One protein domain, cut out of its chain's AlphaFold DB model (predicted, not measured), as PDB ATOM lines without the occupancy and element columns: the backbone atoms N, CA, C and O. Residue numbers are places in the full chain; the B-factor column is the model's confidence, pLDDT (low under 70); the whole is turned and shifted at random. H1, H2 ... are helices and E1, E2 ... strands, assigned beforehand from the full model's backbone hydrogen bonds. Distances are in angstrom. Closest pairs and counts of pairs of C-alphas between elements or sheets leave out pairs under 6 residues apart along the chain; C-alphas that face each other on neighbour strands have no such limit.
ATOM      1  N   TYR A  43       4.555  27.837   2.910       90.06
ATOM      2  CA  TYR A  43       4.926  26.772   3.828       90.06
ATOM      3  C   TYR A  43       4.761  27.256   5.268       90.06
ATOM      4  O   TYR A  43       5.033  28.407   5.576       90.06
ATOM      5  N   VAL A  44       4.298  26.384   6.153       91.06
ATOM      6  CA  VAL A  44       4.238  26.618   7.597       91.06
ATOM      7  C   VAL A  44       5.050  25.517   8.253       91.06
ATOM      8  O   VAL A  44       4.634  24.358   8.230       91.06
ATOM      9  N   LEU A  45       6.225  25.858   8.759       91.88
ATOM     10  CA  LEU A  45       7.104  24.961   9.487       91.88
ATOM     11  C   LEU A  45       6.810  25.078  10.983       91.88
ATOM     12  O   LEU A  45       6.899  26.162  11.540       91.88
ATOM     13  N   GLU A  46       6.480  23.970  11.631       90.06
ATOM     14  CA  GLU A  46       6.416  23.855  13.089       90.06
ATOM     15  C   GLU A  46       7.600  22.997  13.544       90.06
ATOM     16  O   GLU A  46       7.800  21.907  13.005       90.06
ATOM     17  N   ILE A  47       8.352  23.460  14.536       90.75
ATOM     18  CA  ILE A  47       9.490  22.757  15.138       90.75
ATOM     19  C   ILE A  47       9.171  22.553  16.618       90.75
ATOM     20  O   ILE A  47       8.657  23.454  17.279       90.75
ATOM     21  N   THR A  48       9.441  21.364  17.142       87.94
ATOM     22  CA  THR A  48       9.431  21.075  18.579       87.94
ATOM     23  C   THR A  48      10.661  20.244  18.895       87.94
ATOM     24  O   THR A  48      10.806  19.144  18.354       87.94
ATOM     25  N   THR A  49      11.545  20.794  19.718       84.69
ATOM     26  CA  THR A  49      12.807  20.172  20.108       84.69
ATOM     27  C   THR A  49      12.617  19.259  21.323       84.69
ATOM     28  O   THR A  49      11.664  19.426  22.091       84.69
ATOM     29  N   PRO A  50      13.468  18.233  21.462       76.50
ATOM     30  CA  PRO A  50      13.474  17.331  22.613       76.50
ATOM     31  C   PRO A  50      13.902  18.043  23.897       76.50
ATOM     32  O   PRO A  50      14.475  19.131  23.840       76.50
ATOM     33  N   LYS A  51      13.689  17.404  25.052       76.25
ATOM     34  CA  LYS A  51      14.245  17.882  26.320       76.25
ATOM     35  C   LYS A  51      15.723  17.543  26.436       76.25
ATOM     36  O   LYS A  51      16.195  16.541  25.898       76.25
ATOM     37  N   GLU A  52      16.430  18.348  27.215       66.31
ATOM     38  CA  GLU A  52      17.806  18.055  27.594       66.31
ATOM     39  C   GLU A  52      17.883  16.712  28.345       66.31
ATOM     40  O   GLU A  52      17.100  16.448  29.259       66.31
ATOM     41  N   GLY A  53      18.803  15.835  27.934       59.34
ATOM     42  CA  GLY A  53      18.999  14.524  28.562       59.34
ATOM     43  C   GLY A  53      18.078  13.393  28.077       59.34
ATOM     44  O   GLY A  53      18.254  12.263  28.532       59.34
ATOM     45  N   ASP A  54      17.176  13.621  27.113       55.38
ATOM     46  CA  ASP A  54      16.282  12.587  26.538       55.38
ATOM     47  C   ASP A  54      16.997  11.571  25.602       55.38
ATOM     48  O   ASP A  54      16.381  10.956  24.731       55.38
ATOM     49  N   GLY A  55      18.303  11.340  25.793       47.38
ATOM     50  CA  GLY A  55      19.060  10.288  25.098       47.38
ATOM     51  C   GLY A  55      19.530  10.640  23.686       47.38
ATOM     52  O   GLY A  55      19.803   9.744  22.891       47.38
ATOM     53  N   HIS A  56      19.648  11.927  23.378       49.38
ATOM     54  CA  HIS A  56      20.157  12.396  22.099       49.38
ATOM     55  C   HIS A  56      21.655  12.134  21.955       49.38
ATOM     56  O   HIS A  56      22.461  12.534  22.793       49.38
ATOM     57  N   ASN A  57      22.020  11.417  20.892       50.56
ATOM     58  CA  ASN A  57      23.386  11.389  20.403       50.56
ATOM     59  C   ASN A  57      23.474  12.277  19.159       50.56
ATOM     60  O   ASN A  57      22.494  12.471  18.440       50.56
ATOM     61  N   LYS A  58      24.684  12.755  18.886       48.53
ATOM     62  CA  LYS A  58      25.067  13.682  17.810       48.53
ATOM     63  C   LYS A  58      24.705  13.205  16.385       48.53
ATOM     64  O   LYS A  58      24.985  13.909  15.424       48.53
ATOM     65  N   ASP A  59      24.080  12.033  16.257       49.53
ATOM     66  CA  ASP A  59      23.892  11.283  15.020       49.53
ATOM     67  C   ASP A  59      22.415  10.970  14.693       49.53
ATOM     68  O   ASP A  59      22.156  10.326  13.670       49.53
ATOM     69  N   THR A  60      21.427  11.354  15.526       51.91
ATOM     70  CA  THR A  60      20.023  10.935  15.307       51.91
ATOM     71  C   THR A  60      18.938  12.004  15.527       51.91
ATOM     72  O   THR A  60      18.970  12.794  16.462       51.91
ATOM     73  N   ASN A  61      17.906  11.948  14.669       56.28
ATOM     74  CA  ASN A  61      16.655  12.731  14.691       56.28
ATOM     75  C   ASN A  61      15.663  12.330  15.808       56.28
ATOM     76  O   ASN A  61      14.494  12.728  15.747       56.28
ATOM     77  N   GLU A  62      16.020  11.425  16.726       58.56
ATOM     78  CA  GLU A  62      15.036  10.849  17.655       58.56
ATOM     79  C   GLU A  62      14.322  11.979  18.416       58.56
ATOM     80  O   GLU A  62      14.925  12.978  18.712       58.56
ATOM     81  N   ASN A  63      13.007  11.936  18.631       65.56
ATOM     82  CA  ASN A  63      12.238  12.964  19.372       65.56
ATOM     83  C   ASN A  63      12.167  14.417  18.829       65.56
ATOM     84  O   ASN A  63      11.255  15.132  19.250       65.56
ATOM     85  N   LEU A  64      12.992  14.851  17.869       74.00
ATOM     86  CA  LEU A  64      12.791  16.126  17.164       74.00
ATOM     87  C   LEU A  64      11.543  16.024  16.276       74.00
ATOM     88  O   LEU A  64      11.468  15.210  15.353       74.00
ATOM     89  N   VAL A  65      10.538  16.861  16.532       76.88
ATOM     90  CA  VAL A  65       9.290  16.848  15.761       76.88
ATOM     91  C   VAL A  65       9.228  18.071  14.869       76.88
ATOM     92  O   VAL A  65       8.998  19.182  15.337       76.88
ATOM     93  N   THR A  66       9.326  17.856  13.560       80.31
ATOM     94  CA  THR A  66       9.004  18.887  12.572       80.31
ATOM     95  C   THR A  66       7.670  18.605  11.900       80.31
ATOM     96  O   THR A  66       7.302  17.457  11.628       80.31
ATOM     97  N   LYS A  67       6.901  19.659  11.622       80.38
ATOM     98  CA  LYS A  67       5.728  19.592  10.751       80.38
ATOM     99  C   LYS A  67       5.832  20.627   9.654       80.38
ATOM    100  O   LYS A  67       6.098  21.785   9.924       80.38
ATOM    101  N   LEU A  68       5.529  20.229   8.428       82.81
ATOM    102  CA  LEU A  68       5.390  21.143   7.303       82.81
ATOM    103  C   LEU A  68       3.922  21.170   6.886       82.81
ATOM    104  O   LEU A  68       3.339  20.136   6.552       82.81
ATOM    105  N   ASN A  69       3.309  22.348   6.918       82.62
ATOM    106  CA  ASN A  69       1.883  22.558   6.677       82.62
ATOM    107  C   ASN A  69       0.999  21.635   7.544       82.62
ATOM    108  O   ASN A  69       0.002  21.078   7.070       82.62
ATOM    109  N   GLY A  70       1.389  21.443   8.811       64.12
ATOM    110  CA  GLY A  70       0.692  20.606   9.791       64.12
ATOM    111  C   GLY A  70       0.866  19.090   9.616       64.12
ATOM    112  O   GLY A  70       0.235  18.309  10.336       64.12
ATOM    113  N   GLU A  71       1.691  18.634   8.671       69.56
ATOM    114  CA  GLU A  71       2.068  17.226   8.527       69.56
ATOM    115  C   GLU A  71       3.427  16.973   9.165       69.56
ATOM    116  O   GLU A  71       4.390  17.611   8.766       69.56
ATOM    117  N   VAL A  72       3.512  16.008  10.089       72.00
ATOM    118  CA  VAL A  72       4.802  15.566  10.641       72.00
ATOM    119  C   VAL A  72       5.694  15.078   9.508       72.00
ATOM    120  O   VAL A  72       5.320  14.142   8.787       72.00
ATOM    121  N   VAL A  73       6.852  15.706   9.373       69.69
ATOM    122  CA  VAL A  73       7.891  15.329   8.424       69.69
ATOM    123  C   VAL A  73       9.112  14.894   9.221       69.69
ATOM    124  O   VAL A  73       9.299  15.303  10.356       69.69
ATOM    125  N   ASP A  74       9.887  13.988   8.646       66.69
ATOM    126  CA  ASP A  74      11.155  13.552   9.224       66.69
ATOM    127  C   ASP A  74      12.240  14.359   8.509       66.69
ATOM    128  O   ASP A  74      12.712  13.972   7.437       66.69
ATOM    129  N   PHE A  75      12.461  15.584   8.985       71.44
ATOM    130  CA  PHE A  75      13.529  16.452   8.493       71.44
ATOM    131  C   PHE A  75      14.857  15.987   9.064       71.44
ATOM    132  O   PHE A  75      14.894  15.514  10.194       71.44
ATOM    133  N   TYR A  76      15.937  16.124   8.296       67.81
ATOM    134  CA  TYR A  76      17.270  15.903   8.843       67.81
ATOM    135  C   TYR A  76      17.504  16.895   9.991       67.81
ATOM    136  O   TYR A  76      17.194  18.083   9.858       67.81
ATOM    137  N   GLY A  77      17.979  16.397  11.123       67.88
ATOM    138  CA  GLY A  77      18.239  17.167  12.321       67.88
ATOM    139  C   GLY A  77      19.236  16.458  13.227       67.88
ATOM    140  O   GLY A  77      19.386  15.241  13.222       67.88
ATOM    141  N   HIS A  78      19.978  17.241  13.981       69.19
ATOM    142  CA  HIS A  78      20.979  16.735  14.907       69.19
ATOM    143  C   HIS A  78      21.120  17.738  16.046       69.19
ATOM    144  O   HIS A  78      20.629  18.868  15.946       69.19
ATOM    145  N   ASP A  79      21.800  17.349  17.119       65.62
ATOM    146  CA  ASP A  79      22.156  18.294  18.173       65.62
ATOM    147  C   ASP A  79      23.034  19.395  17.572       65.62
ATOM    148  O   ASP A  79      24.067  19.122  16.956       65.62
ATOM    149  N   GLY A  80      22.595  20.641  17.703       60.75
ATOM    150  CA  GLY A  80      23.345  21.805  17.259       60.75
ATOM    151  C   GLY A  80      24.405  22.174  18.285       60.75
ATOM    152  O   GLY A  80      24.114  22.256  19.475       60.75
ATOM    153  N   ASP A  81      25.616  22.472  17.825       64.88
ATOM    154  CA  ASP A  81      26.671  23.135  18.607       64.88
ATOM    155  C   ASP A  81      26.439  24.656  18.751       64.88
ATOM    156  O   ASP A  81      27.271  25.377  19.302       64.88
ATOM    157  N   ASP A  82      25.273  25.141  18.306       62.12
ATOM    158  CA  ASP A  82      24.895  26.561  18.249       62.12
ATOM    159  C   ASP A  82      24.832  27.240  19.601       62.12
ATOM    160  O   ASP A  82      25.113  28.433  19.706       62.12
ATOM    161  N   MET A  83      24.418  26.467  20.598       64.88
ATOM    162  CA  MET A  83      24.197  26.902  21.964       64.88
ATOM    163  C   MET A  83      24.997  25.972  22.858       64.88
ATOM    164  O   MET A  83      24.448  25.097  23.523       64.88
ATOM    165  N   THR A  84      26.319  26.110  22.790       60.56
ATOM    166  CA  THR A  84      27.222  25.364  23.659       60.56
ATOM    167  C   THR A  84      27.452  26.161  24.937       60.56
ATOM    168  O   THR A  84      27.978  27.273  24.879       60.56
ATOM    169  N   VAL A  85      27.081  25.602  26.086       58.44
ATOM    170  CA  VAL A  85      27.424  26.142  27.409       58.44
ATOM    171  C   VAL A  85      28.334  25.119  28.078       58.44
ATOM    172  O   VAL A  85      28.000  23.941  28.142       58.44
ATOM    173  N   ASP A  86      29.536  25.534  28.482       59.91
ATOM    174  CA  ASP A  86      30.529  24.673  29.148       59.91
ATOM    175  C   ASP A  86      30.854  23.353  28.409       59.91
ATOM    176  O   ASP A  86      31.139  22.320  29.012       59.91
ATOM    177  N   GLY A  87      30.831  23.380  27.070       59.47
ATOM    178  CA  GLY A  87      31.111  22.212  26.225       59.47
ATOM    179  C   GLY A  87      29.928  21.253  26.035       59.47
ATOM    180  O   GLY A  87      30.102  20.198  25.421       59.47
ATOM    181  N   VAL A  88      28.739  21.613  26.529       62.88
ATOM    182  CA  VAL A  88      27.482  20.875  26.355       62.88
ATOM    183  C   VAL A  88      26.583  21.617  25.368       62.88
ATOM    184  O   VAL A  88      26.370  22.819  25.492       62.88
ATOM    185  N   ASN A  89      26.068  20.902  24.369       70.88
ATOM    186  CA  ASN A  89      25.131  21.442  23.382       70.88
ATOM    187  C   ASN A  89      23.723  21.539  23.993       70.88
ATOM    188  O   ASN A  89      23.234  20.545  24.519       70.88
ATOM    189  N   HIS A  90      23.048  22.681  23.847       72.06
ATOM    190  CA  HIS A  90      21.684  22.926  24.354       72.06
ATOM    191  C   HIS A  90      20.667  23.243  23.245       72.06
ATOM    192  O   HIS A  90      19.643  23.885  23.484       72.06
ATOM    193  N   SER A  91      20.941  22.826  22.009       79.56
ATOM    194  CA  SER A  91      20.086  23.131  20.859       79.56
ATOM    195  C   SER A  91      19.962  21.959  19.898       79.56
ATOM    196  O   SER A  91      20.817  21.079  19.842       79.56
ATOM    197  N   SER A  92      18.904  21.973  19.094       81.69
ATOM    198  CA  SER A  92      18.739  21.117  17.922       81.69
ATOM    199  C   SER A  92      18.806  21.949  16.650       81.69
ATOM    200  O   SER A  92      18.249  23.045  16.591       81.69
ATOM    201  N   ARG A  93      19.384  21.385  15.592       82.62
ATOM    202  CA  ARG A  93      19.229  21.890  14.226       82.62
ATOM    203  C   ARG A  93      18.229  21.051  13.453       82.62
ATOM    204  O   ARG A  93      18.108  19.845  13.658       82.62
ATOM    205  N   THR A  94      17.523  21.690  12.535       84.62
ATOM    206  CA  THR A  94      16.657  21.016  11.575       84.62
ATOM    207  C   THR A  94      16.724  21.676  10.213       84.62
ATOM    208  O   THR A  94      16.757  22.902  10.103       84.62
ATOM    209  N   PHE A  95      16.698  20.859   9.167       83.88
ATOM    210  CA  PHE A  95      16.899  21.316   7.803       83.88
ATOM    211  C   PHE A  95      15.753  20.921   6.890       83.88
ATOM    212  O   PHE A  95      15.199  19.818   6.972       83.88
ATOM    213  N   PHE A  96      15.411  21.812   5.962       84.50
ATOM    214  CA  PHE A  96      14.437  21.496   4.932       84.50
ATOM    215  C   PHE A  96      14.938  20.337   4.065       84.50
ATOM    216  O   PHE A  96      16.120  20.266   3.752       84.50
ATOM    217  N   PRO A  97      14.066  19.443   3.578       78.69
ATOM    218  CA  PRO A  97      14.426  18.548   2.493       78.69
ATOM    219  C   PRO A  97      14.825  19.374   1.270       78.69
ATOM    220  O   PRO A  97      14.161  20.369   0.975       78.69
ATOM    221  N   MET A  98      15.817  18.910   0.509       77.50
ATOM    222  CA  MET A  98      16.309  19.590  -0.699       77.50
ATOM    223  C   MET A  98      15.180  20.021  -1.660       77.50
ATOM    224  O   MET A  98      15.188  21.121  -2.196       77.50
ATOM    225  N   GLU A  99      14.130  19.202  -1.822       79.56
ATOM    226  CA  GLU A  99      12.968  19.551  -2.662       79.56
ATOM    227  C   GLU A  99      12.226  20.817  -2.185       79.56
ATOM    228  O   GLU A  99      11.644  21.536  -2.994       79.56
ATOM    229  N   ILE A 100      12.183  21.065  -0.876       83.81
ATOM    230  CA  ILE A 100      11.538  22.245  -0.292       83.81
ATOM    231  C   ILE A 100      12.487  23.435  -0.329       83.81
ATOM    232  O   ILE A 100      12.055  24.506  -0.743       83.81
ATOM    233  N   ALA A 101      13.758  23.230   0.026       83.00
ATOM    234  CA  ALA A 101      14.783  24.267  -0.039       83.00
ATOM    235  C   ALA A 101      14.862  24.876  -1.455       83.00
ATOM    236  O   ALA A 101      14.702  26.082  -1.613       83.00
ATOM    237  N   ASN A 102      14.879  24.034  -2.496       80.12
ATOM    238  CA  ASN A 102      14.847  24.480  -3.897       80.12
ATOM    239  C   ASN A 102      13.582  25.257  -4.281       80.12
ATOM    240  O   ASN A 102      13.623  26.135  -5.135       80.12
ATOM    241  N   LYS A 103      12.429  24.940  -3.681       84.62
ATOM    242  CA  LYS A 103      11.191  25.688  -3.954       84.62
ATOM    243  C   LYS A 103      11.181  27.049  -3.276       84.62
ATOM    244  O   LYS A 103      10.561  27.952  -3.818       84.62
ATOM    245  N   ILE A 104      11.807  27.166  -2.105       86.25
ATOM    246  CA  ILE A 104      11.955  28.437  -1.389       86.25
ATOM    247  C   ILE A 104      12.938  29.332  -2.141       86.25
ATOM    248  O   ILE A 104      12.633  30.494  -2.370       86.25
ATOM    249  N   ALA A 105      14.056  28.776  -2.606       81.75
ATOM    250  CA  ALA A 105      15.018  29.506  -3.423       81.75
ATOM    251  C   ALA A 105      14.453  30.004  -4.759       81.75
ATOM    252  O   ALA A 105      14.866  31.039  -5.261       81.75
ATOM    253  N   ALA A 106      13.468  29.300  -5.321       82.62
ATOM    254  CA  ALA A 106      12.776  29.738  -6.530       82.62
ATOM    255  C   ALA A 106      11.755  30.875  -6.297       82.62
ATOM    256  O   ALA A 106      11.122  31.323  -7.256       82.62
ATOM    257  N   PHE A 107      11.526  31.309  -5.050       85.44
ATOM    258  CA  PHE A 107      10.675  32.466  -4.766       85.44
ATOM    259  C   PHE A 107      11.356  33.757  -5.205       85.44
ATOM    260  O   PHE A 107      12.567  33.910  -5.087       85.44
ATOM    261  N   LYS A 108      10.560  34.709  -5.695       85.56
ATOM    262  CA  LYS A 108      11.072  36.002  -6.160       85.56
ATOM    263  C   LYS A 108      11.391  36.937  -4.998       85.56
ATOM    264  O   LYS A 108      12.343  37.703  -5.075       85.56
ATOM    265  N   GLN A 109      10.571  36.903  -3.950       87.62
ATOM    266  CA  GLN A 109      10.746  37.668  -2.718       87.62
ATOM    267  C   GLN A 109      10.443  36.757  -1.517       87.62
ATOM    268  O   GLN A 109       9.377  36.877  -0.906       87.62
ATOM    269  N   PRO A 110      11.324  35.789  -1.202       91.62
ATOM    270  CA  PRO A 110      11.093  34.884  -0.089       91.62
ATOM    271  C   PRO A 110      11.078  35.643   1.241       91.62
ATOM    272  O   PRO A 110      11.933  36.482   1.515       91.62
ATOM    273  N   VAL A 111      10.101  35.315   2.084       94.50
ATOM    274  CA  VAL A 111       9.915  35.904   3.413       94.50
ATOM    275  C   VAL A 111       9.793  34.809   4.456       94.50
ATOM    276  O   VAL A 111       9.062  33.836   4.255       94.50
ATOM    277  N   TYR A 112      10.455  35.009   5.595       96.19
ATOM    278  CA  TYR A 112      10.220  34.269   6.829       96.19
ATOM    279  C   TYR A 112       9.441  35.120   7.828       96.19
ATOM    280  O   TYR A 112       9.835  36.233   8.177       96.19
ATOM    281  N   LYS A 113       8.346  34.561   8.340       96.38
ATOM    282  CA  LYS A 113       7.535  35.168   9.394       96.38
ATOM    283  C   LYS A 113       7.320  34.184  10.528       96.38
ATOM    284  O   LYS A 113       6.559  33.223  10.401       96.38
ATOM    285  N   VAL A 114       7.973  34.425  11.654       95.69
ATOM    286  CA  VAL A 114       7.842  33.595  12.849       95.69
ATOM    287  C   VAL A 114       6.585  34.014  13.592       95.69
ATOM    288  O   VAL A 114       6.425  35.165  13.977       95.69
ATOM    289  N   THR A 115       5.662  33.075  13.756       93.81
ATOM    290  CA  THR A 115       4.329  33.289  14.344       93.81
ATOM    291  C   THR A 115       4.229  32.788  15.779       93.81
ATOM    292  O   THR A 115       3.334  33.203  16.509       93.81
ATOM    293  N   SER A 116       5.147  31.918  16.202       94.88
ATOM    294  CA  SER A 116       5.293  31.505  17.595       94.88
ATOM    295  C   SER A 116       6.741  31.133  17.885       94.88
ATOM    296  O   SER A 116       7.396  30.535  17.031       94.88
ATOM    297  N   LEU A 117       7.197  31.413  19.101       93.31
ATOM    298  CA  LEU A 117       8.477  30.977  19.649       93.31
ATOM    299  C   LEU A 117       8.289  30.773  21.157       93.31
ATOM    300  O   LEU A 117       7.619  31.591  21.790       93.31
ATOM    301  N   THR A 118       8.813  29.681  21.714       90.62
ATOM    302  CA  THR A 118       8.839  29.476  23.171       90.62
ATOM    303  C   THR A 118       9.526  30.664  23.846       90.62
ATOM    304  O   THR A 118      10.545  31.152  23.366       90.62
ATOM    305  N   GLU A 119       8.956  31.150  24.948       86.50
ATOM    306  CA  GLU A 119       9.503  32.289  25.687       86.50
ATOM    307  C   GLU A 119      10.946  32.018  26.142       86.50
ATOM    308  O   GLU A 119      11.258  30.927  26.616       86.50
ATOM    309  N   GLY A 120      11.833  32.999  25.954       84.88
ATOM    310  CA  GLY A 120      13.261  32.882  26.266       84.88
ATOM    311  C   GLY A 120      14.090  32.075  25.259       84.88
ATOM    312  O   GLY A 120      15.319  32.154  25.308       84.88
ATOM    313  N   ALA A 121      13.451  31.350  24.333       90.50
ATOM    314  CA  ALA A 121      14.150  30.528  23.356       90.50
ATOM    315  C   ALA A 121      14.799  31.363  22.245       90.50
ATOM    316  O   ALA A 121      14.314  32.431  21.855       90.50
ATOM    317  N   THR A 122      15.881  30.825  21.695       92.25
ATOM    318  CA  THR A 122      16.611  31.372  20.555       92.25
ATOM    319  C   THR A 122      16.258  30.580  19.298       92.25
ATOM    320  O   THR A 122      16.427  29.364  19.261       92.25
ATOM    321  N   LEU A 123      15.785  31.258  18.249       94.94
ATOM    322  CA  LEU A 123      15.609  30.665  16.921       94.94
ATOM    323  C   LEU A 123      16.690  31.201  15.984       94.94
ATOM    324  O   LEU A 123      16.630  32.359  15.575       94.94
ATOM    325  N   LYS A 124      17.655  30.355  15.627       93.94
ATOM    326  CA  LYS A 124      18.749  30.691  14.709       93.94
ATOM    327  C   LYS A 124      18.404  30.289  13.274       93.94
ATOM    328  O   LYS A 124      17.806  29.237  13.046       93.94
ATOM    329  N   LEU A 125      18.781  31.121  12.312       93.62
ATOM    330  CA  LEU A 125      18.650  30.872  10.881       93.62
ATOM    331  C   LEU A 125      19.943  30.248  10.340       93.62
ATOM    332  O   LEU A 125      21.044  30.681  10.691       93.62
ATOM    333  N   TRP A 126      19.798  29.231   9.489       88.19
ATOM    334  CA  TRP A 126      20.921  28.505   8.900       88.19
ATOM    335  C   TRP A 126      20.857  28.489   7.383       88.19
ATOM    336  O   TRP A 126      19.841  28.097   6.800       88.19
ATOM    337  N   ASP A 127      21.994  28.835   6.788       86.06
ATOM    338  CA  ASP A 127      22.324  28.596   5.391       86.06
ATOM    339  C   ASP A 127      23.754  28.031   5.301       86.06
ATOM    340  O   ASP A 127      24.724  28.670   5.704       86.06
ATOM    341  N   PHE A 128      23.865  26.807   4.781       78.12
ATOM    342  CA  PHE A 128      25.118  26.073   4.591       78.12
ATOM    343  C   PHE A 128      25.692  26.196   3.169       78.12
ATOM    344  O   PHE A 128      26.681  25.529   2.853       78.12
ATOM    345  N   CYS A 129      25.100  27.043   2.326       75.06
ATOM    346  CA  CYS A 129      25.719  27.583   1.118       75.06
ATOM    347  C   CYS A 129      26.485  28.890   1.394       75.06
ATOM    348  O   CYS A 129      27.294  29.296   0.564       75.06
ATOM    349  N   TRP A 130      26.317  29.463   2.594       78.75
ATOM    350  CA  TRP A 130      27.083  30.568   3.191       78.75
ATOM    351  C   TRP A 130      26.965  31.927   2.492       78.75
ATOM    352  O   TRP A 130      27.603  32.886   2.932       78.75
ATOM    353  N   ASN A 131      26.140  32.031   1.452       82.31
ATOM    354  CA  ASN A 131      25.954  33.252   0.664       82.31
ATOM    355  C   ASN A 131      24.563  33.869   0.859       82.31
ATOM    356  O   ASN A 131      24.336  35.009   0.451       82.31
ATOM    357  N   GLY A 132      23.639  33.154   1.506       87.31
ATOM    358  CA  GLY A 132      22.298  33.638   1.771       87.31
ATOM    359  C   GLY A 132      22.307  34.872   2.663       87.31
ATOM    360  O   GLY A 132      23.087  34.988   3.618       87.31
ATOM    361  N   LYS A 133      21.396  35.804   2.383       92.38
ATOM    362  CA  LYS A 133      21.235  37.052   3.139       92.38
ATOM    363  C   LYS A 133      19.838  37.159   3.728       92.38
ATOM    364  O   LYS A 133      18.871  36.584   3.230       92.38
ATOM    365  N   CYS A 134      19.736  37.918   4.809       94.12
ATOM    366  CA  CYS A 134      18.478  38.255   5.455       94.12
ATOM    367  C   CYS A 134      18.355  39.767   5.645       94.12
ATOM    368  O   CYS A 134      19.355  40.471   5.809       94.12
ATOM    369  N   LYS A 135      17.117  40.263   5.597       93.50
ATOM    370  CA  LYS A 135      16.792  41.688   5.649       93.50
ATOM    371  C   LYS A 135      15.687  41.965   6.650       93.50
ATOM    372  O   LYS A 135      14.669  41.270   6.663       93.50
ATOM    373  N   LEU A 136      15.871  43.027   7.425       91.12
ATOM    374  CA  LEU A 136      14.821  43.634   8.233       91.12
ATOM    375  C   LEU A 136      14.804  45.138   7.945       91.12
ATOM    376  O   LEU A 136      15.741  45.854   8.291       91.12
ATOM    377  N   GLY A 137      13.755  45.607   7.265       86.50
ATOM    378  CA  GLY A 137      13.747  46.958   6.697       86.50
ATOM    379  C   GLY A 137      14.892  47.142   5.694       86.50
ATOM    380  O   GLY A 137      15.087  46.297   4.823       86.50
ATOM    381  N   ASP A 138      15.660  48.221   5.852       87.94
ATOM    382  CA  ASP A 138      16.807  48.550   4.991       87.94
ATOM    383  C   ASP A 138      18.126  47.890   5.440       87.94
ATOM    384  O   ASP A 138      19.162  48.058   4.795       87.94
ATOM    385  N   GLN A 139      18.120  47.158   6.558       91.50
ATOM    386  CA  GLN A 139      19.312  46.501   7.091       91.50
ATOM    387  C   GLN A 139      19.475  45.097   6.505       91.50
ATOM    388  O   GLN A 139      18.505  44.348   6.387       91.50
ATOM    389  N   GLU A 140      20.715  44.723   6.189       94.56
ATOM    390  CA  GLU A 140      21.082  43.438   5.586       94.56
ATOM    391  C   GLU A 140      22.173  42.743   6.414       94.56
ATOM    392  O   GLU A 140      23.129  43.375   6.867       94.56
ATOM    393  N   ALA A 141      22.028  41.434   6.606       94.25
ATOM    394  CA  ALA A 141      22.985  40.564   7.284       94.25
ATOM    395  C   ALA A 141      23.116  39.227   6.548       94.25
ATOM    396  O   ALA A 141      22.257  38.863   5.741       94.25
ATOM    397  N   SER A 142      24.156  38.453   6.868       92.88
ATOM    398  CA  SER A 142      24.208  37.043   6.474       92.88
ATOM    399  C   SER A 142      23.011  36.310   7.079       92.88
ATOM    400  O   SER A 142      22.699  36.485   8.257       92.88
ATOM    401  N   LEU A 143      22.318  35.500   6.281       92.50
ATOM    402  CA  LEU A 143      21.245  34.635   6.770       92.50
ATOM    403  C   LEU A 143      21.791  33.676   7.827       92.50
ATOM    404  O   LEU A 143      21.163  33.442   8.858       92.50
ATOM    405  N   ASN A 144      22.991  33.168   7.574       89.12
ATOM    406  CA  ASN A 144      23.647  32.223   8.438       89.12
ATOM    407  C   ASN A 144      24.066  32.858   9.775       89.12
ATOM    408  O   ASN A 144      24.689  33.921   9.812       89.12
ATOM    409  N   ASN A 145      23.753  32.183  10.884       88.38
ATOM    410  CA  ASN A 145      23.948  32.647  12.266       88.38
ATOM    411  C   ASN A 145      23.122  33.869  12.707       88.38
ATOM    412  O   ASN A 145      23.238  34.264  13.869       88.38
ATOM    413  N   SER A 146      22.265  34.440  11.858       94.56
ATOM    414  CA  SER A 146      21.264  35.411  12.320       94.56
ATOM    415  C   SER A 146      20.224  34.719  13.207       94.56
ATOM    416  O   SER A 146      19.999  33.516  13.067       94.56
ATOM    417  N   TYR A 147      19.590  35.427  14.145       95.81
ATOM    418  CA  TYR A 147      18.641  34.807  15.079       95.81
ATOM    419  C   TYR A 147      17.568  35.758  15.610       95.81
ATOM    420  O   TYR A 147      17.702  36.979  15.579       95.81
ATOM    421  N   ILE A 148      16.498  35.159  16.135       95.56
ATOM    422  CA  ILE A 148      15.461  35.829  16.920       95.56
ATOM    423  C   ILE A 148      15.572  35.357  18.366       95.56
ATOM    424  O   ILE A 148      15.634  34.152  18.623       95.56
ATOM    425  N   LYS A 149      15.561  36.298  19.309       92.25
ATOM    426  CA  LYS A 149      15.534  36.016  20.748       92.25
ATOM    427  C   LYS A 149      14.828  37.149  21.475       92.25
ATOM    428  O   LYS A 149      15.038  38.301  21.132       92.25
ATOM    429  N   ASN A 150      13.993  36.834  22.465       86.31
ATOM    430  CA  ASN A 150      13.351  37.829  23.337       86.31
ATOM    431  C   ASN A 150      12.618  38.972  22.601       86.31
ATOM    432  O   ASN A 150      12.583  40.098  23.080       86.31
ATOM    433  N   GLY A 151      12.016  38.682  21.442       84.31
ATOM    434  CA  GLY A 151      11.326  39.701  20.645       84.31
ATOM    435  C   GLY A 151      12.269  40.657  19.913       84.31
ATOM    436  O   GLY A 151      11.865  41.759  19.566       84.31
ATOM    437  N   GLU A 152      13.508  40.244  19.664       92.69
ATOM    438  CA  GLU A 152      14.532  41.004  18.951       92.69
ATOM    439  C   GLU A 152      15.064  40.186  17.777       92.69
ATOM    440  O   GLU A 152      15.203  38.962  17.877       92.69
ATOM    441  N   PHE A 153      15.396  40.860  16.677       96.56
ATOM    442  CA  PHE A 153      16.131  40.265  15.569       96.56
ATOM    443  C   PHE A 153      17.589  40.727  15.580       96.56
ATOM    444  O   PHE A 153      17.885  41.925  15.607       96.56
ATOM    445  N   TRP A 154      18.495  39.755  15.529       94.88
ATOM    446  CA  TRP A 154      19.936  39.953  15.539       94.88
ATOM    447  C   TRP A 154      20.538  39.398  14.250       94.88
ATOM    448  O   TRP A 154      20.540  38.187  14.019       94.88
ATOM    449  N   GLY A 155      21.050  40.295  13.410       92.88
ATOM    450  CA  GLY A 155      21.708  39.961  12.155       92.88
ATOM    451  C   GLY A 155      23.183  39.609  12.352       92.88
ATOM    452  O   GLY A 155      23.880  40.245  13.145       92.88
ATOM    453  N   ASN A 156      23.690  38.626  11.611       92.81
ATOM    454  CA  ASN A 156      25.122  38.365  11.489       92.81
ATOM    455  C   ASN A 156      25.760  39.310  10.453       92.81
ATOM    456  O   ASN A 156      25.620  39.122   9.243       92.81
ATOM    457  N   VAL A 157      26.500  40.309  10.931       92.69
ATOM    458  CA  VAL A 157      27.259  41.244  10.093       92.69
ATOM    459  C   VAL A 157      28.749  41.004  10.317       92.69
ATOM    460  O   VAL A 157      29.289  41.385  11.353       92.69
ATOM    461  N   LYS A 158      29.429  40.397   9.333       87.75
ATOM    462  CA  LYS A 158      30.871  40.071   9.397       87.75
ATOM    463  C   LYS A 158      31.237  39.280  10.664       87.75
ATOM    464  O   LYS A 158      32.121  39.689  11.419       87.75
ATOM    465  N   ASP A 159      30.502  38.198  10.909       84.69
ATOM    466  CA  ASP A 159      30.651  37.291  12.057       84.69
ATOM    467  C   ASP A 159      30.398  37.947  13.422       84.69
ATOM    468  O   ASP A 159      30.868  37.479  14.461       84.69
ATOM    469  N   LYS A 160      29.625  39.040  13.437       88.00
ATOM    470  CA  LYS A 160      29.197  39.732  14.656       88.00
ATOM    471  C   LYS A 160      27.685  39.849  14.710       88.00
ATOM    472  O   LYS A 160      27.051  40.335  13.773       88.00
ATOM    473  N   SER A 161      27.112  39.467  15.848       91.38
ATOM    474  CA  SER A 161      25.697  39.689  16.132       91.38
ATOM    475  C   SER A 161      25.423  41.182  16.295       91.38
ATOM    476  O   SER A 161      25.988  41.833  17.171       91.38
ATOM    477  N   THR A 162      24.554  41.714  15.445       92.75
ATOM    478  CA  THR A 162      24.165  43.124  15.413       92.75
ATOM    479  C   THR A 162      22.659  43.222  15.582       92.75
ATOM    480  O   THR A 162      21.912  42.573  14.853       92.75
ATOM    481  N   PHE A 163      22.202  44.024  16.537       94.06
ATOM    482  CA  PHE A 163      20.777  44.254  16.755       94.06
ATOM    483  C   PHE A 163      20.179  45.034  15.581       94.06
ATOM    484  O   PHE A 163      20.652  46.125  15.258       94.06
ATOM    485  N   PHE A 164      19.162  44.466  14.935       91.69
ATOM    486  CA  PHE A 164      18.475  45.083  13.795       91.69
ATOM    487  C   PHE A 164      17.131  45.703  14.202       91.69
ATOM    488  O   PHE A 164      16.636  46.625  13.561       91.69
ATOM    489  N   GLY A 165      16.541  45.248  15.306       86.31
ATOM    490  CA  GLY A 165      15.325  45.850  15.838       86.31
ATOM    491  C   GLY A 165      14.427  44.868  16.566       86.31
ATOM    492  O   GLY A 165      14.709  43.672  16.672       86.31
ATOM    493  N   GLU A 166      13.305  45.396  17.047       90.88
ATOM    494  CA  GLU A 166      12.233  44.586  17.613       90.88
ATOM    495  C   GLU A 166      11.629  43.653  16.553       90.88
ATOM    496  O   GLU A 166      11.360  44.033  15.409       90.88
ATOM    497  N   TYR A 167      11.354  42.426  16.972       92.56
ATOM    498  CA  TYR A 167      10.697  41.392  16.200       92.56
ATOM    499  C   TYR A 167       9.387  40.982  16.874       92.56
ATOM    500  O   TYR A 167       9.366  40.290  17.896       92.56
ATOM    501  N   LYS A 168       8.264  41.375  16.272       90.00
ATOM    502  CA  LYS A 168       6.922  41.041  16.749       90.00
ATOM    503  C   LYS A 168       6.440  39.770  16.066       90.00
ATOM    504  O   LYS A 168       6.239  39.739  14.850       90.00
ATOM    505  N   LEU A 169       6.242  38.714  16.853       90.00
ATOM    506  CA  LEU A 169       5.780  37.420  16.350       90.00
ATOM    507  C   LEU A 169       4.461  37.572  15.574       90.00
ATOM    508  O   LEU A 169       3.482  38.114  16.077       90.00
ATOM    509  N   GLY A 170       4.437  37.065  14.343       86.38
ATOM    510  CA  GLY A 170       3.282  37.097  13.448       86.38
ATOM    511  C   GLY A 170       3.044  38.426  12.728       86.38
ATOM    512  O   GLY A 170       2.185  38.461  11.846       86.38
ATOM    513  N   GLU A 171       3.815  39.467  13.045       90.00
ATOM    514  CA  GLU A 171       3.726  40.792  12.420       90.00
ATOM    515  C   GLU A 171       4.985  41.127  11.619       90.00
ATOM    516  O   GLU A 171       4.879  41.537  10.466       90.00
ATOM    517  N   THR A 172       6.168  40.925  12.204       92.06
ATOM    518  CA  THR A 172       7.442  41.259  11.563       92.06
ATOM    519  C   THR A 172       7.835  40.204  10.526       92.06
ATOM    520  O   THR A 172       7.785  38.998  10.775       92.06
ATOM    521  N   GLU A 173       8.269  40.661   9.356       95.25
ATOM    522  CA  GLU A 173       8.711  39.827   8.238       95.25
ATOM    523  C   GLU A 173      10.221  39.985   8.029       95.25
ATOM    524  O   GLU A 173      10.736  41.102   8.033       95.25
ATOM    525  N   ILE A 174      10.924  38.865   7.848       96.19
ATOM    526  CA  ILE A 174      12.343  38.837   7.474       96.19
ATOM    527  C   ILE A 174      12.410  38.512   5.988       96.19
ATOM    528  O   ILE A 174      12.006  37.422   5.574       96.19
ATOM    529  N   GLY A 175      12.914  39.451   5.194       93.69
ATOM    530  CA  GLY A 175      13.211  39.206   3.787       93.69
ATOM    531  C   GLY A 175      14.418  38.286   3.663       93.69
ATOM    532  O   GLY A 175      15.384  38.438   4.406       93.69
ATOM    533  N   ILE A 176      14.366  37.337   2.739       93.25
ATOM    534  CA  ILE A 176      15.453  36.398   2.466       93.25
ATOM    535  C   ILE A 176      15.943  36.634   1.039       93.25
ATOM    536  O   ILE A 176      15.150  36.910   0.141       93.25
ATOM    537  N   ASP A 177      17.249  36.525   0.832       88.56
ATOM    538  CA  ASP A 177      17.872  36.585  -0.485       88.56
ATOM    539  C   ASP A 177      18.812  35.391  -0.645       88.56
ATOM    540  O   ASP A 177      19.789  35.264   0.091       88.56
ATOM    541  N   LEU A 178      18.472  34.504  -1.582       85.12
ATOM    542  CA  LEU A 178      19.231  33.290  -1.914       85.12
ATOM    543  C   LEU A 178      19.783  33.350  -3.348       85.12
ATOM    544  O   LEU A 178      20.153  32.329  -3.922       85.12
ATOM    545  N   SER A 179      19.780  34.531  -3.974       79.00
ATOM    546  CA  SER A 179      20.109  34.678  -5.397       79.00
ATOM    547  C   SER A 179      21.565  34.348  -5.729       79.00
ATOM    548  O   SER A 179      21.839  33.815  -6.800       79.00
ATOM    549  N   GLU A 180      22.487  34.601  -4.798       72.31
ATOM    550  CA  GLU A 180      23.917  34.286  -4.933       72.31
ATOM    551  C   GLU A 180      24.235  32.786  -4.767       72.31
ATOM    552  O   GLU A 180      25.362  32.364  -5.017       72.31
ATOM    553  N   GLU A 181      23.270  31.959  -4.352       65.81
ATOM    554  CA  GLU A 181      23.467  30.512  -4.166       65.81
ATOM    555  C   GLU A 181      23.101  29.677  -5.404       65.81
ATOM    556  O   GLU A 181      23.445  28.497  -5.476       65.81
ATOM    557  N   TYR A 182      22.393  30.268  -6.370       64.06
ATOM    558  CA  TYR A 182      21.806  29.570  -7.514       64.06
ATOM    559  C   TYR A 182      22.314  30.163  -8.834       64.06
ATOM    560  O   TYR A 182      21.674  31.036  -9.422       64.06
ATOM    561  N   GLU A 183      23.443  29.658  -9.337       55.72
ATOM    562  CA  GLU A 183      23.863  29.949 -10.712       55.72
ATOM    563  C   GLU A 183      22.977  29.182 -11.711       55.72
ATOM    564  O   GLU A 183      22.759  27.976 -11.589       55.72
ATOM    565  N   ASP A 184      22.417  29.900 -12.689       52.62
ATOM    566  CA  ASP A 184      21.663  29.353 -13.829       52.62
ATOM    567  C   ASP A 184      20.506  28.388 -13.488       52.62
ATOM    568  O   ASP A 184      20.087  27.558 -14.300       52.62
ATOM    569  N   GLY A 185      19.926  28.520 -12.291       49.28
ATOM    570  CA  GLY A 185      18.797  27.697 -11.847       49.28
ATOM    571  C   GLY A 185      19.166  26.249 -11.507       49.28
ATOM    572  O   GLY A 185      18.262  25.426 -11.317       49.28
ATOM    573  N   GLU A 186      20.458  25.926 -11.403       50.03
ATOM    574  CA  GLU A 186      20.912  24.671 -10.811       50.03
ATOM    575  C   GLU A 186      20.950  24.792  -9.284       50.03
ATOM    576  O   GLU A 186      21.356  25.804  -8.720       50.03
ATOM    577  N   ALA A 187      20.459  23.757  -8.597       56.62
ATOM    578  CA  ALA A 187      20.455  23.738  -7.140       56.62
ATOM    579  C   ALA A 187      21.886  23.599  -6.600       56.62
ATOM    580  O   ALA A 187      22.625  22.749  -7.112       56.62
ATOM    581  N   PRO A 188      22.263  24.341  -5.544       62.28
ATOM    582  CA  PRO A 188      23.590  24.241  -4.969       62.28
ATOM    583  C   PRO A 188      23.851  22.821  -4.457       62.28
ATOM    584  O   PRO A 188      22.978  22.147  -3.891       62.28
ATOM    585  N   ALA A 189      25.078  22.343  -4.669       60.88
ATOM    586  CA  ALA A 189      25.515  21.047  -4.174       60.88
ATOM    587  C   ALA A 189      25.661  21.106  -2.647       60.88
ATOM    588  O   ALA A 189      26.658  21.596  -2.123       60.88
ATOM    589  N   ALA A 190      24.658  20.610  -1.923       63.16
ATOM    590  CA  ALA A 190      24.712  20.571  -0.468       63.16
ATOM    591  C   ALA A 190      25.720  19.519   0.039       63.16
ATOM    592  O   ALA A 190      25.765  18.405  -0.499       63.16
ATOM    593  N   PRO A 191      26.490  19.818   1.101       62.59
ATOM    594  CA  PRO A 191      27.444  18.874   1.670       62.59
ATOM    595  C   PRO A 191      26.756  17.624   2.249       62.59
ATOM    596  O   PRO A 191      25.713  17.704   2.903       62.59
ATOM    597  N   GLU A 192      27.366  16.447   2.049       63.19
ATOM    598  CA  GLU A 192      26.808  15.158   2.502       63.19
ATOM    599  C   GLU A 192      26.630  15.078   4.024       63.19
ATOM    600  O   GLU A 192      25.677  14.461   4.502       63.19
ATOM    601  N   TRP A 193      27.508  15.737   4.788       61.41
ATOM    602  CA  TRP A 193      27.473  15.737   6.253       61.41
ATOM    603  C   TRP A 193      26.292  16.521   6.844       61.41
ATOM    604  O   TRP A 193      25.998  16.341   8.017       61.41
ATOM    605  N   ASN A 194      25.578  17.319   6.039       63.81
ATOM    606  CA  ASN A 194      24.349  18.008   6.446       63.81
ATOM    607  C   ASN A 194      23.079  17.341   5.880       63.81
ATOM    608  O   ASN A 194      22.070  17.991   5.608       63.81
ATOM    609  N   GLY A 195      23.142  16.036   5.586       61.38
ATOM    610  CA  GLY A 195      22.016  15.288   5.018       61.38
ATOM    611  C   GLY A 195      21.671  15.672   3.572       61.38
ATOM    612  O   GLY A 195      20.576  15.349   3.101       61.38
ATOM    613  N   GLY A 196      22.583  16.354   2.867       66.25
ATOM    614  CA  GLY A 196      22.383  16.812   1.492       66.25
ATOM    615  C   GLY A 196      21.341  17.926   1.375       66.25
ATOM    616  O   GLY A 196      20.528  17.902   0.452       66.25
ATOM    617  N   THR A 197      21.333  18.873   2.318       72.81
ATOM    618  CA  THR A 197      20.518  20.098   2.286       72.81
ATOM    619  C   THR A 197      21.280  21.310   2.840       72.81
ATOM    620  O   THR A 197      22.318  21.144   3.479       72.81
ATOM    621  N   PHE A 198      20.800  22.525   2.553       77.00
ATOM    622  CA  PHE A 198      21.508  23.777   2.845       77.00
ATOM    623  C   PHE A 198      20.726  24.757   3.736       77.00
ATOM    624  O   PHE A 198      21.346  25.525   4.459       77.00
ATOM    625  N   LEU A 199      19.392  24.693   3.767       87.44
ATOM    626  CA  LEU A 199      18.549  25.687   4.445       87.44
ATOM    627  C   LEU A 199      17.868  25.100   5.686       87.44
ATOM    628  O   LEU A 199      17.226  24.044   5.606       87.44
ATOM    629  N   GLY A 200      17.956  25.783   6.826       89.88
ATOM    630  CA  GLY A 200      17.410  25.264   8.079       89.88
ATOM    631  C   GLY A 200      17.311  26.266   9.222       89.88
ATOM    632  O   GLY A 200      17.438  27.475   9.042       89.88
ATOM    633  N   PHE A 201      17.060  25.722  10.411       91.88
ATOM    634  CA  PHE A 201      16.914  26.469  11.655       91.88
ATOM    635  C   PHE A 201      17.566  25.729  12.822       91.88
ATOM    636  O   PHE A 201      17.562  24.499  12.866       91.88
ATOM    637  N   GLY A 202      18.086  26.495  13.776       90.00
ATOM    638  CA  GLY A 202      18.534  26.032  15.084       90.00
ATOM    639  C   GLY A 202      17.555  26.511  16.148       90.00
ATOM    640  O   GLY A 202      17.052  27.631  16.056       90.00
ATOM    641  N   LEU A 203      17.249  25.672  17.130       91.31
ATOM    642  CA  LEU A 203      16.322  25.991  18.209       91.31
ATOM    643  C   LEU A 203      16.788  25.334  19.510       91.31
ATOM    644  O   LEU A 203      17.225  24.184  19.490       91.31
ATOM    645  N   ASP A 204      16.676  26.054  20.623       87.00
ATOM    646  CA  ASP A 204      16.999  25.549  21.966       87.00
ATOM    647  C   ASP A 204      16.242  24.243  22.279       87.00
ATOM    648  O   ASP A 204      15.177  23.984  21.715       87.00
ATOM    649  N   PHE A 205      16.768  23.396  23.166       85.12
ATOM    650  CA  PHE A 205      16.030  22.230  23.669       85.12
ATOM    651  C   PHE A 205      14.773  22.634  24.464       85.12
ATOM    652  O   PHE A 205      14.676  23.737  24.994       85.12
ATOM    653  N   ASP A 206      13.793  21.727  24.525       83.81
ATOM    654  CA  ASP A 206      12.467  21.907  25.143       83.81
ATOM    655  C   ASP A 206      11.696  23.140  24.625       83.81
ATOM    656  O   ASP A 206      10.848  23.721  25.305       83.81
ATOM    657  N   ALA A 207      11.973  23.546  23.384       88.38
ATOM    658  CA  ALA A 207      11.391  24.716  22.752       88.38
ATOM    659  C   ALA A 207      10.576  24.356  21.506       88.38
ATOM    660  O   ALA A 207      10.632  23.269  20.926       88.38
ATOM    661  N   SER A 208       9.761  25.312  21.080       91.56
ATOM    662  CA  SER A 208       8.948  25.192  19.882       91.56
ATOM    663  C   SER A 208       8.898  26.506  19.120       91.56
ATOM    664  O   SER A 208       8.902  27.584  19.712       91.56
ATOM    665  N   ALA A 209       8.834  26.410  17.796       94.25
ATOM    666  CA  ALA A 209       8.715  27.560  16.912       94.25
ATOM    667  C   ALA A 209       7.774  27.254  15.742       94.25
ATOM    668  O   ALA A 209       7.724  26.121  15.263       94.25
ATOM    669  N   THR A 210       7.048  28.267  15.264       94.81
ATOM    670  CA  THR A 210       6.237  28.182  14.040       94.81
ATOM    671  C   THR A 210       6.650  29.285  13.079       94.81
ATOM    672  O   THR A 210       6.520  30.464  13.401       94.81
ATOM    673  N   ILE A 211       7.095  28.915  11.882       96.44
ATOM    674  CA  ILE A 211       7.602  29.817  10.849       96.44
ATOM    675  C   ILE A 211       6.732  29.685   9.598       96.44
ATOM    676  O   ILE A 211       6.558  28.593   9.062       96.44
ATOM    677  N   GLU A 212       6.182  30.792   9.111       94.56
ATOM    678  CA  GLU A 212       5.598  30.876   7.776       94.56
ATOM    679  C   GLU A 212       6.674  31.290   6.768       94.56
ATOM    680  O   GLU A 212       7.401  32.249   7.001       94.56
ATOM    681  N   ILE A 213       6.749  30.578   5.646       94.88
ATOM    682  CA  ILE A 213       7.645  30.858   4.525       94.88
ATOM    683  C   ILE A 213       6.803  31.044   3.266       94.88
ATOM    684  O   ILE A 213       6.050  30.142   2.890       94.88
ATOM    685  N   TYR A 214       6.905  32.185   2.601       92.31
ATOM    686  CA  TYR A 214       6.146  32.475   1.381       92.31
ATOM    687  C   TYR A 214       6.887  33.433   0.464       92.31
ATOM    688  O   TYR A 214       7.861  34.056   0.867       92.31
ATOM    689  N   ASP A 215       6.405  33.525  -0.771       91.06
ATOM    690  CA  ASP A 215       6.828  34.545  -1.721       91.06
ATOM    691  C   ASP A 215       5.951  35.789  -1.528       91.06
ATOM    692  O   ASP A 215       4.729  35.719  -1.700       91.06
ATOM    693  N   ALA A 216       6.553  36.903  -1.118       87.88
ATOM    694  CA  ALA A 216       5.881  38.191  -0.968       87.88
ATOM    695  C   ALA A 216       5.731  38.942  -2.302       87.88
ATOM    696  O   ALA A 216       5.074  39.985  -2.343       87.88
TER     697      ALA A 216
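This is residues 43 to 216 of the 450 residues of an uncharacterized protein of Clostridium sp. 44_14 (UniProt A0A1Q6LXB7). Two walls of antiparallel strands stand roughly face to face, with E1, E14 and E6 in one and E7, E13 and E5 in the other; E12 and E8 bridge them along one side, making a flattened barrel left open between E2 and E5. H1 sits at one end of this barrel, and the hairpin E10 and E11 extends from E9. The printed part has 174 residues, with fourteen named strands and one named helix, H1, between E5 and E6; the class is mostly strand. The whole is compact, with a radius of gyration of the C-alphas of 15.0 A and spans of 42 by 34 by 32 A.

The strands form one branched, strongly twisted sheet. E1, residues 43 to 48, E2, residues 65 to 68, and E3, residues 71 to 73, form a meander, each strand the antiparallel neighbour of the one before; N 46 and O 67 are 2.8 A apart, N 68 and O 71 2.9 A. E4, residues 77 to 85, bends by 59 degrees at residue 82 and forms a hairpin with E5, residues 88 to 95, with N 80 and O 91 at 2.8 A. E2 and E5 are only just apart, the closest C-alphas at 8.0 A. H1, residues 98 to 105, is on the sheet at a height of 7.7 A, over none of its strands; 3 of its 4 O i to N i+4 pairs are within hydrogen-bond range. E6 is residues 110 to 117 and E7 residues 122 to 127. E8, residues 133 to 136, E9, residues 139 to 149, E10, residues 152 to 157, and E11, residues 160 to 166, form a second meander, with N 134 and O 141 at 2.8 A, N 147 and O 154 at 2.9 A, and N 155 and O 162 at 2.8 A. E9 bends by 110 degrees at residue 142; E7 and E8 lie on one side of it, E10 on the other. N 125 of E7 and O 146 of E9 are 2.8 A apart. E12, residues 174 to 177, has E6 on one side, N 112 and O 174 at 2.9 A, and E8 on the other, N 135 and O 175 at 2.8 A. E13, residues 199 to 204, has E5 on one side, N 92 and O 203 at 2.8 A, and E7 on the other, N 124 and O 202 at 2.8 A. The closest C-alphas of H1 and E13, those of Ala 101 and Leu 199, are 6.0 A apart. E14, residues 208 to 215, has E1 on one side, N 45 and O 211 at 2.8 A, and E6 on the other, N 113 and O 212 at 2.8 A.

E1 begins at C-alpha 43 (4.926, 26.772, 3.828), and E14, 23.6 A long, ends at C-alpha 215 (6.828, 34.545, -1.721). E5 measures 21.4 A and E6 20.3 A.

The C-alphas of Gly 53 and Asp 184, the two farthest apart, are 45.0 A apart. The links E1 to E2 and E12 to E13 are long, and the printed part has no cut. The mean pLDDT of the printed part is 80.6; residues 52 to 63, 70 to 71, 73 to 74, 76 to 88 and 181 to 196 are under 70.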